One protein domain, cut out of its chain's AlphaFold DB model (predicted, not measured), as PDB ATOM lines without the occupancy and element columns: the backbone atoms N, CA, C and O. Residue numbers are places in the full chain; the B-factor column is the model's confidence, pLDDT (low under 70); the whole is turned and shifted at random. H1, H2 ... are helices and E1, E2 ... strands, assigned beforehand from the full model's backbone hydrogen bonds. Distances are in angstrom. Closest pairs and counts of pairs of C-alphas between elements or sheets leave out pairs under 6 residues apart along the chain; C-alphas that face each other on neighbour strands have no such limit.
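What this domain is: This is residues 3 to 128 of the 337 residues of an uncharacterized protein of Sarcina sp. DSM 11001 (UniProt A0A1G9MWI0). A small head, a four-stranded sheet with H2 over one face and H5 over the other, has a long helical hairpin, H3 and H4, reaching away from it as an arm. H4 makes most of the length, and short H1 lies off the sheet near H2. The printed part has 126 residues, with five named helices and four named strands in the order E1 H1 H2 E2 H3 H4 E3 E4 H5. The sheet runs E1 E2 E3 E4 and is mixed; the class is mixed, helices and strands. The whole is loose, with a radius of gyration of the C-alphas of 19.9 A and spans of 67 by 31 by 23 A.

How they stand to each other: In the sheet, E1, residues 3 to 6, is an edge strand and parallel to E2, residues 27 to 31, with N 4 and O 28 at 2.9 A. E3, residues 93 to 96, is antiparallel to E2, with N 29 and O 95 at 2.8 A. E4, residues 99 to 101, the other edge strand, forms a hairpin with E3, with N 96 and O 99 at 2.8 A. H5, residues 108 to 123, is on the sheet over E2 and E3, at a height of 8.2 A, along the strands at 18 degrees to E2 on the local plane; its closest C-alphas to E3 are Leu 119 and Val 96, 6.1 A apart. H2, residues 17 to 23, is on the opposite face, over E3 at a height of 8.6 A, slantwise to the strands at 34 degrees to E3 on the local plane; the C-alphas of Leu 21 and Tyr 95 are the closest of H2 and E3, 6.7 A apart. E1, H1 with residues 12 to 15, H2 and E2 form a strand-helix-strand unit, two parallel neighbour strands with helices between, its crossover right-handed. H1 is not on the sheet, and is close to but not clearly touching H2, with the closest C-alphas, Glu 14 and Leu 20, 7.2 A apart. H3, residues 37 to 52, and H4, residues 61 to 89, form a helical hairpin and touch at a shallow tilt of 29 degrees, opposite ways; their closest C-alphas, Ala 44 and Ala 74, are 4.3 A apart. H4 and H5 only just touch, only at their ends, with 3 pairs of C-alphas within 8 A, the closest being Ile 89 and Ala 108, 5.4 A apart. In H2, H3, H4 and H5 every O i to N i+4 pair is within hydrogen-bond range; H1 is too short for such a pair.

Where its parts are: E1 begins at C-alpha 3 (6.634, -24.645, 52.757) and is 10.1 A long; E2 is 12.8 A, E3 10.1 A and E4 6.2 A. H4 runs 41.9 A from C-alpha 61 (50.891, -38.559, 61.909). H1 is 5.0 A, H2 9.9 A and H3 22.4 A. H5 is 22.7 A and ends at C-alpha 123 (-5.390, -18.285, 52.875).

The domain as a whole: The C-alphas of Pro 60 and Asp 126 are the two farthest apart, 67.7 A. The printed part has no cut and no long link. The mean pLDDT of the printed part is 86.6, and no printed residue is under 70.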
ATOM      1  N   LEU A   3       5.552 -25.153  53.598       87.44
ATOM      2  CA  LEU A   3       6.634 -24.645  52.757       87.44
ATOM      3  C   LEU A   3       7.419 -25.844  52.220       87.44
ATOM      4  O   LEU A   3       7.891 -26.670  53.005       87.44
ATOM      5  N   ARG A   4       7.524 -25.968  50.898       89.50
ATOM      6  CA  ARG A   4       8.245 -27.053  50.221       89.50
ATOM      7  C   ARG A   4       9.320 -26.465  49.319       89.50
ATOM      8  O   ARG A   4       9.040 -25.571  48.531       89.50
ATOM      9  N   PHE A   5      10.529 -27.007  49.410       88.56
ATOM     10  CA  PHE A   5      11.617 -26.703  48.487       88.56
ATOM     11  C   PHE A   5      11.794 -27.876  47.530       88.56
ATOM     12  O   PHE A   5      12.010 -29.003  47.977       88.56
ATOM     13  N   LEU A   6      11.710 -27.608  46.230       88.50
ATOM     14  CA  LEU A   6      12.087 -28.561  45.194       88.50
ATOM     15  C   LEU A   6      13.523 -28.266  44.784       88.50
ATOM     16  O   LEU A   6      13.881 -27.128  44.479       88.50
ATOM     17  N   THR A   7      14.352 -29.298  44.836       86.50
ATOM     18  CA  THR A   7      15.798 -29.191  44.631       86.50
ATOM     19  C   THR A   7      16.189 -29.800  43.287       86.50
ATOM     20  O   THR A   7      15.360 -30.371  42.575       86.50
ATOM     21  N   VAL A   8      17.474 -29.731  42.943       81.62
ATOM     22  CA  VAL A   8      18.023 -30.422  41.764       81.62
ATOM     23  C   VAL A   8      17.705 -31.926  41.780       81.62
ATOM     24  O   VAL A   8      17.399 -32.489  40.738       81.62
ATOM     25  N   ALA A   9      17.667 -32.552  42.962       77.62
ATOM     26  CA  ALA A   9      17.392 -33.982  43.129       77.62
ATOM     27  C   ALA A   9      15.906 -34.375  42.988       77.62
ATOM     28  O   ALA A   9      15.583 -35.562  43.012       77.62
ATOM     29  N   THR A  10      14.996 -33.405  42.886       80.81
ATOM     30  CA  THR A  10      13.566 -33.662  42.678       80.81
ATOM     31  C   THR A  10      13.311 -34.085  41.229       80.81
ATOM     32  O   THR A  10      13.864 -33.475  40.310       80.81
ATOM     33  N   ASP A  11      12.456 -35.096  41.028       78.94
ATOM     34  CA  ASP A  11      12.106 -35.600  39.698       78.94
ATOM     35  C   ASP A  11      11.528 -34.488  38.805       78.94
ATOM     36  O   ASP A  11      10.765 -33.626  39.238       78.94
ATOM     37  N   THR A  12      11.899 -34.526  37.529       74.75
ATOM     38  CA  THR A  12      11.436 -33.608  36.484       74.75
ATOM     39  C   THR A  12       9.917 -33.598  36.332       74.75
ATOM     40  O   THR A  12       9.352 -32.542  36.063       74.75
ATOM     41  N   ALA A  13       9.246 -34.729  36.580       73.94
ATOM     42  CA  ALA A  13       7.787 -34.808  36.559       73.94
ATOM     43  C   ALA A  13       7.133 -33.924  37.637       73.94
ATOM     44  O   ALA A  13       6.122 -33.284  37.369       73.94
ATOM     45  N   GLU A  14       7.745 -33.818  38.822       72.56
ATOM     46  CA  GLU A  14       7.262 -32.960  39.917       72.56
ATOM     47  C   GLU A  14       7.572 -31.469  39.684       72.56
ATOM     48  O   GLU A  14       7.057 -30.612  40.399       72.56
ATOM     49  N   LYS A  15       8.404 -31.140  38.684       76.38
ATOM     50  CA  LYS A  15       8.730 -29.761  38.280       76.38
ATOM     51  C   LYS A  15       7.827 -29.238  37.154       76.38
ATOM     52  O   LYS A  15       8.028 -28.113  36.700       76.38
ATOM     53  N   ASN A  16       6.842 -30.020  36.700       85.25
ATOM     54  CA  ASN A  16       5.867 -29.570  35.709       85.25
ATOM     55  C   ASN A  16       4.998 -28.440  36.271       85.25
ATOM     56  O   ASN A  16       4.380 -28.585  37.323       85.25
ATOM     57  N   GLU A  17       4.881 -27.339  35.530       81.25
ATOM     58  CA  GLU A  17       4.156 -26.136  35.963       81.25
ATOM     59  C   GLU A  17       2.703 -26.428  36.376       81.25
ATOM     60  O   GLU A  17       2.251 -25.979  37.425       81.25
ATOM     61  N   LEU A  18       1.987 -27.266  35.620       82.44
ATOM     62  CA  LEU A  18       0.606 -27.650  35.944       82.44
ATOM     63  C   LEU A  18       0.487 -28.409  37.277       82.44
ATOM     64  O   LEU A  18      -0.468 -28.191  38.027       82.44
ATOM     65  N   ASP A  19       1.448 -29.281  37.587       84.12
ATOM     66  CA  ASP A  19       1.473 -30.010  38.856       84.12
ATOM     67  C   ASP A  19       1.854 -29.080  40.013       84.12
ATOM     68  O   ASP A  19       1.222 -29.131  41.070       84.12
ATOM     69  N   LEU A  20       2.797 -28.156  39.791       85.88
ATOM     70  CA  LEU A  20       3.196 -27.138  40.767       85.88
ATOM     71  C   LEU A  20       2.039 -26.206  41.139       85.88
ATOM     72  O   LEU A  20       1.829 -25.924  42.321       85.88
ATOM     73  N   LEU A  21       1.242 -25.765  40.164       85.94
ATOM     74  CA  LEU A  21       0.049 -24.950  40.415       85.94
ATOM     75  C   LEU A  21      -0.995 -25.742  41.219       85.94
ATOM     76  O   LEU A  21      -1.573 -25.237  42.178       85.94
ATOM     77  N   ARG A  22      -1.207 -27.024  40.911       85.25
ATOM     78  CA  ARG A  22      -2.155 -27.850  41.673       85.25
ATOM     79  C   ARG A  22      -1.686 -28.104  43.109       85.25
ATOM     80  O   ARG A  22      -2.490 -28.051  44.039       85.25
ATOM     81  N   GLU A  23      -0.408 -28.424  43.291       84.31
ATOM     82  CA  GLU A  23       0.163 -28.779  44.593       84.31
ATOM     83  C   GLU A  23       0.416 -27.577  45.502       84.31
ATOM     84  O   GLU A  23       0.450 -27.736  46.725       84.31
ATOM     85  N   SER A  24       0.581 -26.384  44.929       82.94
ATOM     86  CA  SER A  24       0.748 -25.148  45.696       82.94
ATOM     87  C   SER A  24      -0.556 -24.642  46.313       82.94
ATOM     88  O   SER A  24      -0.519 -23.693  47.083       82.94
ATOM     89  N   LYS A  25      -1.704 -25.293  46.092       81.88
ATOM     90  CA  LYS A  25      -2.960 -24.933  46.768       81.88
ATOM     91  C   LYS A  25      -2.811 -25.011  48.297       81.88
ATOM     92  O   LYS A  25      -2.568 -26.088  48.850       81.88
ATOM     93  N   ASN A  26      -2.985 -23.886  48.995       80.69
ATOM     94  CA  ASN A  26      -2.686 -23.694  50.425       80.69
ATOM     95  C   ASN A  26      -1.219 -23.967  50.846       80.69
ATOM     96  O   ASN A  26      -0.945 -24.280  52.018       80.69
ATOM     97  N   ALA A  27      -0.265 -23.897  49.916       85.56
ATOM     98  CA  ALA A  27       1.151 -24.150  50.160       85.56
ATOM     99  C   ALA A  27       2.060 -23.197  49.369       85.56
ATOM    100  O   ALA A  27       1.687 -22.643  48.343       85.56
ATOM    101  N   THR A  28       3.292 -23.042  49.844       87.50
ATOM    102  CA  THR A  28       4.355 -22.334  49.126       87.50
ATOM    103  C   THR A  28       5.343 -23.369  48.610       87.50
ATOM    104  O   THR A  28       5.938 -24.110  49.401       87.50
ATOM    105  N   ILE A  29       5.522 -23.432  47.293       90.00
ATOM    106  CA  ILE A  29       6.511 -24.284  46.636       90.00
ATOM    107  C   ILE A  29       7.602 -23.391  46.049       90.00
ATOM    108  O   ILE A  29       7.333 -22.501  45.246       90.00
ATOM    109  N   VAL A  30       8.842 -23.637  46.458       89.69
ATOM    110  CA  VAL A  30      10.028 -22.923  45.984       89.69
ATOM    111  C   VAL A  30      10.832 -23.869  45.108       89.69
ATOM    112  O   VAL A  30      11.369 -24.864  45.598       89.69
ATOM    113  N   VAL A  31      10.917 -23.570  43.815       89.38
ATOM    114  CA  VAL A  31      11.681 -24.364  42.849       89.38
ATOM    115  C   VAL A  31      13.064 -23.753  42.702       89.38
ATOM    116  O   VAL A  31      13.216 -22.660  42.151       89.38
ATOM    117  N   LEU A  32      14.072 -24.448  43.229       88.56
ATOM    118  CA  LEU A  32      15.459 -24.018  43.120       88.56
ATOM    119  C   LEU A  32      15.986 -24.287  41.702       88.56
ATOM    120  O   LEU A  32      15.706 -25.352  41.145       88.56
ATOM    121  N   PRO A  33      16.764 -23.357  41.125       85.19
ATOM    122  CA  PRO A  33      17.439 -23.589  39.858       85.19
ATOM    123  C   PRO A  33      18.574 -24.605  40.018       85.19
ATOM    124  O   PRO A  33      19.103 -24.802  41.116       85.19
ATOM    125  N   ASP A  34      18.996 -25.184  38.895       81.56
ATOM    126  CA  ASP A  34      20.168 -26.054  38.861       81.56
ATOM    127  C   ASP A  34      21.425 -25.261  39.235       81.56
ATOM    128  O   ASP A  34      21.768 -24.246  38.623       81.56
ATOM    129  N   SER A  35      22.083 -25.700  40.305       81.56
ATOM    130  CA  SER A  35      23.250 -25.042  40.884       81.56
ATOM    131  C   SER A  35      24.154 -26.093  41.547       81.56
ATOM    132  O   SER A  35      23.644 -27.090  42.069       81.56
ATOM    133  N   PRO A  36      25.488 -25.899  41.532       83.19
ATOM    134  CA  PRO A  36      26.464 -26.893  41.992       83.19
ATOM    135  C   PRO A  36      26.473 -27.142  43.513       83.19
ATOM    136  O   PRO A  36      27.214 -28.008  43.981       83.19
ATOM    137  N   TYR A  37      25.600 -26.480  44.286       84.75
ATOM    138  CA  TYR A  37      25.543 -26.612  45.748       84.75
ATOM    139  C   TYR A  37      25.395 -28.066  46.216       84.75
ATOM    140  O   TYR A  37      25.877 -28.428  47.290       84.75
ATOM    141  N   TYR A  38      24.730 -28.908  45.418       85.88
ATOM    142  CA  TYR A  38      24.534 -30.319  45.731       85.88
ATOM    143  C   TYR A  38      25.853 -31.110  45.704       85.88
ATOM    144  O   TYR A  38      26.108 -31.890  46.619       85.88
ATOM    145  N   GLU A  39      26.722 -30.868  44.717       87.44
ATOM    146  CA  GLU A  39      28.019 -31.550  44.585       87.44
ATOM    147  C   GLU A  39      28.982 -31.146  45.709       87.44
ATOM    148  O   GLU A  39      29.658 -31.996  46.304       87.44
ATOM    149  N   SER A  40      28.989 -29.855  46.051       88.06
ATOM    150  CA  SER A  40      29.750 -29.298  47.173       88.06
ATOM    151  C   SER A  40      29.306 -29.917  48.510       88.06
ATOM    152  O   SER A  40      30.140 -30.375  49.296       88.06
ATOM    153  N   LEU A  41      27.992 -30.026  48.752       89.88
ATOM    154  CA  LEU A  41      27.441 -30.691  49.943       89.88
ATOM    155  C   LEU A  41      27.761 -32.184  49.986       89.88
ATOM    156  O   LEU A  41      28.128 -32.706  51.041       89.88
ATOM    157  N   GLU A  42      27.628 -32.886  48.862       89.81
ATOM    158  CA  GLU A  42      27.923 -34.314  48.788       89.81
ATOM    159  C   GLU A  42      29.398 -34.591  49.107       89.81
ATOM    160  O   GLU A  42      29.714 -35.498  49.887       89.81
ATOM    161  N   SER A  43      30.301 -33.777  48.557       90.00
ATOM    162  CA  SER A  43      31.745 -33.871  48.786       90.00
ATOM    163  C   SER A  43      32.096 -33.622  50.253       90.00
ATOM    164  O   SER A  43      32.776 -34.449  50.872       90.00
ATOM    165  N   ALA A  44      31.546 -32.566  50.862       92.06
ATOM    166  CA  ALA A  44      31.700 -32.304  52.292       92.06
ATOM    167  C   ALA A  44      31.192 -33.478  53.149       92.06
ATOM    168  O   ALA A  44      31.884 -33.954  54.055       92.06
ATOM    169  N   MET A  45      30.010 -34.016  52.831       91.81
ATOM    170  CA  MET A  45      29.396 -35.120  53.574       91.81
ATOM    171  C   MET A  45      30.186 -36.426  53.462       91.81
ATOM    172  O   MET A  45      30.325 -37.145  54.458       91.81
ATOM    173  N   LYS A  46      30.746 -36.736  52.287       92.88
ATOM    174  CA  LYS A  46      31.635 -37.892  52.085       92.88
ATOM    175  C   LYS A  46      32.858 -37.811  52.998       92.88
ATOM    176  O   LYS A  46      33.176 -38.796  53.669       92.88
ATOM    177  N   ILE A  47      33.483 -36.637  53.093       90.25
ATOM    178  CA  ILE A  47      34.637 -36.400  53.970       90.25
ATOM    179  C   ILE A  47      34.236 -36.571  55.439       90.25
ATOM    180  O   ILE A  47      34.841 -37.365  56.162       90.25
ATOM    181  N   ARG A  48      33.170 -35.890  55.885       90.75
ATOM    182  CA  ARG A  48      32.663 -35.980  57.267       90.75
ATOM    183  C   ARG A  48      32.342 -37.428  57.655       90.75
ATOM    184  O   ARG A  48      32.689 -37.871  58.751       90.75
ATOM    185  N   LYS A  49      31.720 -38.189  56.745       93.50
ATOM    186  CA  LYS A  49      31.407 -39.615  56.931       93.50
ATOM    187  C   LYS A  49      32.670 -40.461  57.067       93.50
ATOM    188  O   LYS A  49      32.726 -41.294  57.970       93.50
ATOM    189  N   TYR A  50      33.670 -40.240  56.215       89.56
ATOM    190  CA  TYR A  50      34.939 -40.964  56.271       89.56
ATOM    191  C   TYR A  50      35.655 -40.756  57.611       89.56
ATOM    192  O   TYR A  50      36.067 -41.726  58.250       89.56
ATOM    193  N   VAL A  51      35.729 -39.507  58.080       88.31
ATOM    194  CA  VAL A  51      36.349 -39.176  59.370       88.31
ATOM    195  C   VAL A  51      35.610 -39.836  60.533       88.31
ATOM    196  O   VAL A  51      36.241 -40.415  61.411       88.31
ATOM    197  N   LYS A  52      34.271 -39.821  60.521       88.69
ATOM    198  CA  LYS A  52      33.446 -40.398  61.596       88.69
ATOM    199  C   LYS A  52      33.599 -41.918  61.741       88.69
ATOM    200  O   LYS A  52      33.373 -42.453  62.822       88.69
ATOM    201  N   GLN A  53      33.956 -42.621  60.668       87.56
ATOM    202  CA  GLN A  53      34.126 -44.080  60.662       87.56
ATOM    203  C   GLN A  53      35.530 -44.538  61.095       87.56
ATOM    204  O   GLN A  53      35.758 -45.736  61.259       87.56
ATOM    205  N   ARG A  54      36.482 -43.615  61.268       83.81
ATOM    206  CA  ARG A  54      37.893 -43.911  61.554       83.81
ATOM    207  C   ARG A  54      38.271 -43.435  62.954       83.81
ATOM    208  O   ARG A  54      37.882 -42.354  63.381       83.81
ATOM    209  N   ASN A  55      39.111 -44.203  63.644       81.62
ATOM    210  CA  ASN A  55      39.731 -43.741  64.884       81.62
ATOM    211  C   ASN A  55      40.998 -42.933  64.564       81.62
ATOM    212  O   ASN A  55      42.096 -43.483  64.482       81.62
ATOM    213  N   VAL A  56      40.825 -41.630  64.323       77.69
ATOM    214  CA  VAL A  56      41.880 -40.733  63.812       77.69
ATOM    215  C   VAL A  56      43.119 -40.708  64.719       77.69
ATOM    216  O   VAL A  56      44.239 -40.640  64.222       77.69
ATOM    217  N   THR A  57      42.948 -40.859  66.035       77.25
ATOM    218  CA  THR A  57      44.045 -40.807  67.022       77.25
ATOM    219  C   THR A  57      45.017 -41.985  66.939       77.25
ATOM    220  O   THR A  57      46.157 -41.861  67.379       77.25
ATOM    221  N   GLN A  58      44.595 -43.113  66.361       83.38
ATOM    222  CA  GLN A  58      45.422 -44.317  66.217       83.38
ATOM    223  C   GLN A  58      46.170 -44.381  64.876       83.38
ATOM    224  O   GLN A  58      46.926 -45.322  64.637       83.38
ATOM    225  N   LEU A  59      45.965 -43.405  63.986       84.88
ATOM    226  CA  LEU A  59      46.596 -43.378  62.666       84.88
ATOM    227  C   LEU A  59      47.995 -42.733  62.715       84.88
ATOM    228  O   LEU A  59      48.262 -41.921  63.601       84.88
ATOM    229  N   PRO A  60      48.891 -43.041  61.757       90.50
ATOM    230  CA  PRO A  60      50.174 -42.352  61.611       90.50
ATOM    231  C   PRO A  60      49.998 -40.836  61.457       90.50
ATOM    232  O   PRO A  60      49.040 -40.398  60.820       90.50
ATOM    233  N   LYS A  61      50.949 -40.036  61.967       86.94
ATOM    234  CA  LYS A  61      50.891 -38.559  61.909       86.94
ATOM    235  C   LYS A  61      50.629 -38.016  60.501       86.94
ATOM    236  O   LYS A  61      49.763 -37.171  60.344       86.94
ATOM    237  N   SER A  62      51.272 -38.583  59.478       90.81
ATOM    238  CA  SER A  62      51.038 -38.195  58.081       90.81
ATOM    239  C   SER A  62      49.582 -38.370  57.638       90.81
ATOM    240  O   SER A  62      49.051 -37.531  56.924       90.81
ATOM    241  N   MET A  63      48.907 -39.437  58.079       85.25
ATOM    242  CA  MET A  63      47.483 -39.632  57.795       85.25
ATOM    243  C   MET A  63      46.584 -38.738  58.652       85.25
ATOM    244  O   MET A  63      45.516 -38.354  58.184       85.25
ATOM    245  N   GLN A  64      46.989 -38.399  59.879       86.44
ATOM    246  CA  GLN A  64      46.259 -37.429  60.702       86.44
ATOM    247  C   GLN A  64      46.275 -36.036  60.062       86.44
ATOM    248  O   GLN A  64      45.230 -35.390  60.008       86.44
ATOM    249  N   ASP A  65      47.424 -35.611  59.530       90.12
ATOM    250  CA  ASP A  65      47.573 -34.323  58.848       90.12
ATOM    251  C   ASP A  65      46.705 -34.259  57.578       90.12
ATOM    252  O   ASP A  65      45.926 -33.323  57.426       90.12
ATOM    253  N   ILE A  66      46.718 -35.309  56.740       89.69
ATOM    254  CA  ILE A  66      45.840 -35.406  55.553       89.69
ATOM    255  C   ILE A  66      44.359 -35.313  55.943       89.69
ATOM    256  O   ILE A  66      43.577 -34.636  55.280       89.69
ATOM    257  N   ILE A  67      43.951 -36.000  57.016       89.62
ATOM    258  CA  ILE A  67      42.562 -35.957  57.484       89.62
ATOM    259  C   ILE A  67      42.184 -34.541  57.920       89.62
ATOM    260  O   ILE A  67      41.089 -34.094  57.584       89.62
ATOM    261  N   ARG A  68      43.068 -33.838  58.636       89.88
ATOM    262  CA  ARG A  68      42.821 -32.457  59.062       89.88
ATOM    263  C   ARG A  68      42.656 -31.532  57.858       89.88
ATOM    264  O   ARG A  68      41.667 -30.809  57.796       89.88
ATOM    265  N   ASP A  69      43.554 -31.617  56.883       92.56
ATOM    266  CA  ASP A  69      43.488 -30.795  55.672       92.56
ATOM    267  C   ASP A  69      42.188 -31.068  54.890       92.56
ATOM    268  O   ASP A  69      41.509 -30.139  54.449       92.56
ATOM    269  N   GLN A  70      41.766 -32.335  54.808       91.94
ATOM    270  CA  GLN A  70      40.501 -32.704  54.172       91.94
ATOM    271  C   GLN A  70      39.279 -32.201  54.961       91.94
ATOM    272  O   GLN A  70      38.264 -31.844  54.364       91.94
ATOM    273  N   GLN A  71      39.341 -32.161  56.296       90.75
ATOM    274  CA  GLN A  71      38.284 -31.574  57.131       90.75
ATOM    275  C   GLN A  71      38.167 -30.059  56.940       90.75
ATOM    276  O   GLN A  71      37.048 -29.530  56.927       90.75
ATOM    277  N   ASP A  72      39.292 -29.369  56.771       93.50
ATOM    278  CA  ASP A  72      39.306 -27.945  56.442       93.50
ATOM    279  C   ASP A  72      38.704 -27.716  55.048       93.50
ATOM    280  O   ASP A  72      37.886 -26.813  54.867       93.50
ATOM    281  N   GLU A  73      39.014 -28.583  54.078       92.00
ATOM    282  CA  GLU A  73      38.402 -28.557  52.746       92.00
ATOM    283  C   GLU A  73      36.885 -28.809  52.798       92.00
ATOM    284  O   GLU A  73      36.117 -28.064  52.194       92.00
ATOM    285  N   ALA A  74      36.424 -29.782  53.592       91.44
ATOM    286  CA  ALA A  74      34.996 -30.014  53.824       91.44
ATOM    287  C   ALA A  74      34.296 -28.773  54.393       91.44
ATOM    288  O   ALA A  74      33.190 -28.441  53.974       91.44
ATOM    289  N   SER A  75      34.957 -28.061  55.306       93.50
ATOM    290  CA  SER A  75      34.421 -26.823  55.876       93.50
ATOM    291  C   SER A  75      34.333 -25.708  54.823       93.50
ATOM    292  O   SER A  75      33.373 -24.941  54.822       93.50
ATOM    293  N   ARG A  76      35.276 -25.641  53.871       93.38
ATOM    294  CA  ARG A  76      35.197 -24.715  52.724       93.38
ATOM    295  C   ARG A  76      34.054 -25.070  51.774       93.38
ATOM    296  O   ARG A  76      33.326 -24.170  51.366       93.38
ATOM    297  N   TYR A  77      33.862 -26.354  51.468       92.25
ATOM    298  CA  TYR A  77      32.727 -26.811  50.662       92.25
ATOM    299  C   TYR A  77      31.381 -26.489  51.326       92.25
ATOM    300  O   TYR A  77      30.454 -26.080  50.636       92.25
ATOM    301  N   GLU A  78      31.270 -26.608  52.655       91.31
ATOM    302  CA  GLU A  78      30.063 -26.218  53.404       91.31
ATOM    303  C   GLU A  78      29.768 -24.712  53.286       91.31
ATOM    304  O   GLU A  78      28.616 -24.324  53.083       91.31
ATOM    305  N   VAL A  79      30.796 -23.860  53.369       93.44
ATOM    306  CA  VAL A  79      30.644 -22.406  53.183       93.44
ATOM    307  C   VAL A  79      30.254 -22.068  51.741       93.44
ATOM    308  O   VAL A  79      29.287 -21.335  51.544       93.44
ATOM    309  N   SER A  80      30.931 -22.649  50.743       90.88
ATOM    310  CA  SER A  80      30.603 -22.438  49.321       90.88
ATOM    311  C   SER A  80      29.173 -22.878  49.017       90.88
ATOM    312  O   SER A  80      28.383 -22.113  48.470       90.88
ATOM    313  N   ALA A  81      28.788 -24.074  49.469       90.62
ATOM    314  CA  ALA A  81      27.441 -24.589  49.274       90.62
ATOM    315  C   ALA A  81      26.372 -23.701  49.925       90.62
ATOM    316  O   ALA A  81      25.289 -23.536  49.369       90.62
ATOM    317  N   MET A  82      26.658 -23.117  51.092       90.19
ATOM    318  CA  MET A  82      25.754 -22.171  51.746       90.19
ATOM    319  C   MET A  82      25.549 -20.907  50.899       90.19
ATOM    320  O   MET A  82      24.419 -20.435  50.761       90.19
ATOM    321  N   GLU A  83      26.618 -20.348  50.335       90.19
ATOM    322  CA  GLU A  83      26.541 -19.177  49.453       90.19
ATOM    323  C   GLU A  83      25.799 -19.497  48.150       90.19
ATOM    324  O   GLU A  83      24.890 -18.762  47.753       90.19
ATOM    325  N   GLU A  84      26.103 -20.636  47.535       89.31
ATOM    326  CA  GLU A  84      25.437 -21.124  46.327       89.31
ATOM    327  C   GLU A  84      23.948 -21.405  46.565       89.31
ATOM    328  O   GLU A  84      23.118 -21.074  45.717       89.31
ATOM    329  N   LEU A  85      23.579 -21.949  47.730       89.00
ATOM    330  CA  LEU A  85      22.185 -22.182  48.106       89.00
ATOM    331  C   LEU A  85      21.431 -20.861  48.299       89.00
ATOM    332  O   LEU A  85      20.310 -20.715  47.812       89.00
ATOM    333  N   LYS A  86      22.046 -19.865  48.951       89.44
ATOM    334  CA  LYS A  86      21.465 -18.515  49.064       89.44
ATOM    335  C   LYS A  86      21.246 -17.889  47.686       89.44
ATOM    336  O   LYS A  86      20.185 -17.310  47.439       89.44
ATOM    337  N   ALA A  87      22.210 -18.033  46.777       87.88
ATOM    338  CA  ALA A  87      22.088 -17.556  45.403       87.88
ATOM    339  C   ALA A  87      21.001 -18.313  44.618       87.88
ATOM    340  O   ALA A  87      20.256 -17.690  43.862       87.88
ATOM    341  N   ALA A  88      20.864 -19.626  44.829       89.06
ATOM    342  CA  ALA A  88      19.830 -20.452  44.212       89.06
ATOM    343  C   ALA A  88      18.428 -20.040  44.681       89.06
ATOM    344  O   ALA A  88      17.558 -19.806  43.847       89.06
ATOM    345  N   ILE A  89      18.220 -19.843  45.989       88.19
ATOM    346  CA  ILE A  89      16.949 -19.324  46.534       88.19
ATOM    347  C   ILE A  89      16.647 -17.936  45.955       88.19
ATOM    348  O   ILE A  89      15.516 -17.635  45.585       88.19
ATOM    349  N   SER A  90      17.676 -17.102  45.803       86.94
ATOM    350  CA  SER A  90      17.544 -15.763  45.220       86.94
ATOM    351  C   SER A  90      17.217 -15.771  43.725       86.94
ATOM    352  O   SER A  90      16.904 -14.718  43.184       86.94
ATOM    353  N   LYS A  91      17.286 -16.916  43.042       85.94
ATOM    354  CA  LYS A  91      16.891 -17.096  41.635       85.94
ATOM    355  C   LYS A  91      15.733 -18.088  41.481       85.94
ATOM    356  O   LYS A  91      15.382 -18.442  40.360       85.94
ATOM    357  N   ALA A  92      15.166 -18.554  42.591       87.94
ATOM    358  CA  ALA A  92      14.122 -19.560  42.597       87.94
ATOM    359  C   ALA A  92      12.800 -19.019  42.046       87.94
ATOM    360  O   ALA A  92      12.498 -17.827  42.164       87.94
ATOM    361  N   SER A  93      12.011 -19.928  41.476       88.75
ATOM    362  CA  SER A  93      10.621 -19.664  41.089       88.75
ATOM    363  C   SER A  93       9.704 -20.005  42.260       88.75
ATOM    364  O   SER A  93       9.863 -21.060  42.884       88.75
ATOM    365  N   PHE A  94       8.776 -19.109  42.584       90.06
ATOM    366  CA  PHE A  94       7.873 -19.255  43.723       90.06
ATOM    367  C   PHE A  94       6.468 -19.540  43.207       90.06
ATOM    368  O   PHE A  94       5.952 -18.796  42.381       90.06
ATOM    369  N   TYR A  95       5.847 -20.601  43.710       88.81
ATOM    370  CA  TYR A  95       4.450 -20.931  43.447       88.81
ATOM    371  C   TYR A  95       3.689 -20.905  44.769       88.81
ATOM    372  O   TYR A  95       4.085 -21.584  45.723       88.81
ATOM    373  N   VAL A  96       2.633 -20.103  44.851       88.31
ATOM    374  CA  VAL A  96       1.872 -19.864  46.080       88.31
ATOM    375  C   VAL A  96       0.384 -19.910  45.770       88.31
ATOM    376  O   VAL A  96      -0.076 -19.219  44.874       88.31
ATOM    377  N   ASP A  97      -0.349 -20.750  46.499       84.31
ATOM    378  CA  ASP A  97      -1.805 -20.930  46.376       84.31
ATOM    379  C   ASP A  97      -2.337 -21.155  44.946       84.31
ATOM    380  O   ASP A  97      -3.453 -20.781  44.604       84.31
ATOM    381  N   GLY A  98      -1.550 -21.823  44.099       83.56
ATOM    382  CA  GLY A  98      -1.920 -22.090  42.709       83.56
ATOM    383  C   GLY A  98      -1.575 -20.984  41.722       83.56
ATOM    384  O   GLY A  98      -2.018 -21.051  40.577       83.56
ATOM    385  N   GLU A  99      -0.750 -20.019  42.125       85.88
ATOM    386  CA  GLU A  99      -0.249 -18.945  41.271       85.88
ATOM    387  C   GLU A  99       1.283 -18.897  41.269       85.88
ATOM    388  O   GLU A  99       1.940 -19.248  42.250       85.88
ATOM    389  N   HIS A 100       1.868 -18.447  40.157       88.00
ATOM    390  CA  HIS A 100       3.302 -18.172  40.067       88.00
ATOM    391  C   HIS A 100       3.593 -16.739  40.534       88.00
ATOM    392  O   HIS A 100       3.098 -15.772  39.954       88.00
ATOM    393  N   LEU A 101       4.414 -16.603  41.577       86.12
ATOM    394  CA  LEU A 101       4.731 -15.335  42.221       86.12
ATOM    395  C   LEU A 101       6.105 -14.813  41.777       86.12
ATOM    396  O   LEU A 101       7.157 -15.351  42.135       86.12
ATOM    397  N   GLU A 102       6.107 -13.695  41.053       83.06
ATOM    398  CA  GLU A 102       7.334 -12.984  40.687       83.06
ATOM    399  C   GLU A 102       7.789 -12.030  41.800       83.06
ATOM    400  O   GLU A 102       7.369 -10.875  41.882       83.06
ATOM    401  N   ILE A 103       8.705 -12.496  42.649       81.75
ATOM    402  CA  ILE A 103       9.280 -11.676  43.724       81.75
ATOM    403  C   ILE A 103      10.449 -10.840  43.186       81.75
ATOM    404  O   ILE A 103      11.485 -11.381  42.783       81.75
ATOM    405  N   LYS A 104      10.297  -9.511  43.190       72.94
ATOM    406  CA  LYS A 104      11.298  -8.564  42.676       72.94
ATOM    407  C   LYS A 104      12.232  -8.092  43.793       72.94
ATOM    408  O   LYS A 104      11.934  -7.140  44.502       72.94
ATOM    409  N   GLY A 105      13.404  -8.720  43.877       72.00
ATOM    410  CA  GLY A 105      14.504  -8.280  44.743       72.00
ATOM    411  C   GLY A 105      14.439  -8.790  46.188       72.00
ATOM    412  O   GLY A 105      13.493  -9.463  46.593       72.00
ATOM    413  N   GLY A 106      15.495  -8.480  46.944       79.62
ATOM    414  CA  GLY A 106      15.692  -8.913  48.329       79.62
ATOM    415  C   GLY A 106      16.583 -10.153  48.486       79.62
ATOM    416  O   GLY A 106      16.788 -10.926  47.547       79.62
ATOM    417  N   ASP A 107      17.114 -10.337  49.695       83.50
ATOM    418  CA  ASP A 107      17.890 -11.516  50.089       83.50
ATOM    419  C   ASP A 107      17.017 -12.778  50.143       83.50
ATOM    420  O   ASP A 107      15.800 -12.700  50.330       83.50
ATOM    421  N   ALA A 108      17.649 -13.956  50.085       84.81
ATOM    422  CA  ALA A 108      16.991 -15.266  50.163       84.81
ATOM    423  C   ALA A 108      15.909 -15.359  51.260       84.81
ATOM    424  O   ALA A 108      14.815 -15.854  51.003       84.81
ATOM    425  N   LYS A 109      16.191 -14.833  52.462       88.56
ATOM    426  CA  LYS A 109      15.226 -14.789  53.569       88.56
ATOM    427  C   LYS A 109      14.012 -13.919  53.234       88.56
ATOM    428  O   LYS A 109      12.887 -14.388  53.323       88.56
ATOM    429  N   SER A 110      14.244 -12.685  52.789       88.94
ATOM    430  CA  SER A 110      13.166 -11.739  52.480       88.94
ATOM    431  C   SER A 110      12.244 -12.219  51.357       88.94
ATOM    432  O   SER A 110      11.059 -11.905  51.369       88.94
ATOM    433  N   ARG A 111      12.756 -13.004  50.398       88.06
ATOM    434  CA  ARG A 111      11.927 -13.609  49.345       88.06
ATOM    435  C   ARG A 111      11.026 -14.713  49.896       88.06
ATOM    436  O   ARG A 111       9.871 -14.806  49.503       88.06
ATOM    437  N   ILE A 112      11.539 -15.527  50.818       89.00
ATOM    438  CA  ILE A 112      10.729 -16.535  51.514       89.00
ATOM    439  C   ILE A 112       9.657 -15.847  52.363       89.00
ATOM    440  O   ILE A 112       8.497 -16.245  52.293       89.00
ATOM    441  N   ASP A 113      10.022 -14.799  53.103       90.12
ATOM    442  CA  ASP A 113       9.088 -14.045  53.944       90.12
ATOM    443  C   ASP A 113       7.951 -13.436  53.099       90.12
ATOM    444  O   ASP A 113       6.789 -13.629  53.434       90.12
ATOM    445  N   GLN A 114       8.257 -12.828  51.944       89.00
ATOM    446  CA  GLN A 114       7.246 -12.308  51.007       89.00
ATOM    447  C   GLN A 114       6.320 -13.403  50.448       89.00
ATOM    448  O   GLN A 114       5.112 -13.202  50.341       89.00
ATOM    449  N   ALA A 115       6.863 -14.572  50.094       88.06
ATOM    450  CA  ALA A 115       6.052 -15.691  49.610       88.06
ATOM    451  C   ALA A 115       5.112 -16.235  50.696       88.06
ATOM    452  O   ALA A 115       3.981 -16.630  50.408       88.06
ATOM    453  N   LEU A 116       5.582 -16.265  51.946       87.94
ATOM    454  CA  LEU A 116       4.783 -16.668  53.098       87.94
ATOM    455  C   LEU A 116       3.728 -15.616  53.444       87.94
ATOM    456  O   LEU A 116       2.596 -15.983  53.736       87.94
ATOM    457  N   GLU A 117       4.069 -14.332  53.376       88.12
ATOM    458  CA  GLU A 117       3.131 -13.228  53.580       88.12
ATOM    459  C   GLU A 117       1.996 -13.280  52.552       88.12
ATOM    460  O   GLU A 117       0.830 -13.245  52.936       88.12
ATOM    461  N   TYR A 118       2.318 -13.490  51.271       87.94
ATOM    462  CA  TYR A 118       1.315 -13.689  50.221       87.94
ATOM    463  C   TYR A 118       0.406 -14.892  50.504       87.94
ATOM    464  O   TYR A 118      -0.809 -14.812  50.349       87.94
ATOM    465  N   LEU A 119       0.976 -16.011  50.967       86.81
ATOM    466  CA  LEU A 119       0.177 -17.177  51.342       86.81
ATOM    467  C   LEU A 119      -0.774 -16.849  52.499       86.81
ATOM    468  O   LEU A 119      -1.924 -17.281  52.484       86.81
ATOM    469  N   VAL A 120      -0.302 -16.122  53.513       87.00
ATOM    470  CA  VAL A 120      -1.115 -15.765  54.680       87.00
ATOM    471  C   VAL A 120      -2.272 -14.863  54.274       87.00
ATOM    472  O   VAL A 120      -3.394 -15.139  54.684       87.00
ATOM    473  N   THR A 121      -2.038 -13.847  53.443       84.88
ATOM    474  CA  THR A 121      -3.100 -12.927  53.009       84.88
ATOM    475  C   THR A 121      -4.151 -13.609  52.133       84.88
ATOM    476  O   THR A 121      -5.331 -13.291  52.252       84.88
ATOM    477  N   HIS A 122      -3.763 -14.582  51.301       84.44
ATOM    478  CA  HIS A 122      -4.712 -15.341  50.481       84.44
ATOM    479  C   HIS A 122      -5.475 -16.414  51.269       84.44
ATOM    480  O   HIS A 122      -6.691 -16.542  51.138       84.44
ATOM    481  N   VAL A 123      -4.778 -17.188  52.107       84.75
ATOM    482  CA  VAL A 123      -5.390 -18.285  52.875       84.75
ATOM    483  C   VAL A 123      -6.218 -17.751  54.044       84.75
ATOM    484  O   VAL A 123      -7.233 -18.349  54.398       84.75
ATOM    485  N   TYR A 124      -5.806 -16.638  54.648       86.62
ATOM    486  CA  TYR A 124      -6.484 -16.017  55.782       86.62
ATOM    487  C   TYR A 124      -6.939 -14.597  55.442       86.62
ATOM    488  O   TYR A 124      -6.518 -13.624  56.066       86.62
ATOM    489  N   SER A 125      -7.811 -14.494  54.439       86.00
ATOM    490  CA  SER A 125      -8.315 -13.219  53.918       86.00
ATOM    491  C   SER A 125      -9.101 -12.379  54.923       86.00
ATOM    492  O   SER A 125      -9.335 -11.212  54.651       86.00
ATOM    493  N   ASP A 126      -9.563 -12.983  56.022       88.31
ATOM    494  CA  ASP A 126     -10.367 -12.334  57.062       88.31
ATOM    495  C   ASP A 126      -9.568 -12.159  58.379       88.31
ATOM    496  O   ASP A 126     -10.145 -11.907  59.445       88.31
ATOM    497  N   LEU A 127      -8.240 -12.342  58.351       87.25
ATOM    498  CA  LEU A 127      -7.362 -12.199  59.524       87.25
ATOM    499  C   LEU A 127      -7.304 -10.750  60.032       87.25
ATOM    500  O   LEU A 127      -7.282 -10.502  61.236       87.25
ATOM    501  N   ASP A 128      -7.330  -9.807  59.101       87.31
ATOM    502  CA  ASP A 128      -7.308  -8.352  59.261       87.31
ATOM    503  C   ASP A 128      -8.595  -7.768  59.870       87.31
ATOM    504  O   ASP A 128      -8.616  -6.609  60.282       87.31
TER     505      ASP A 128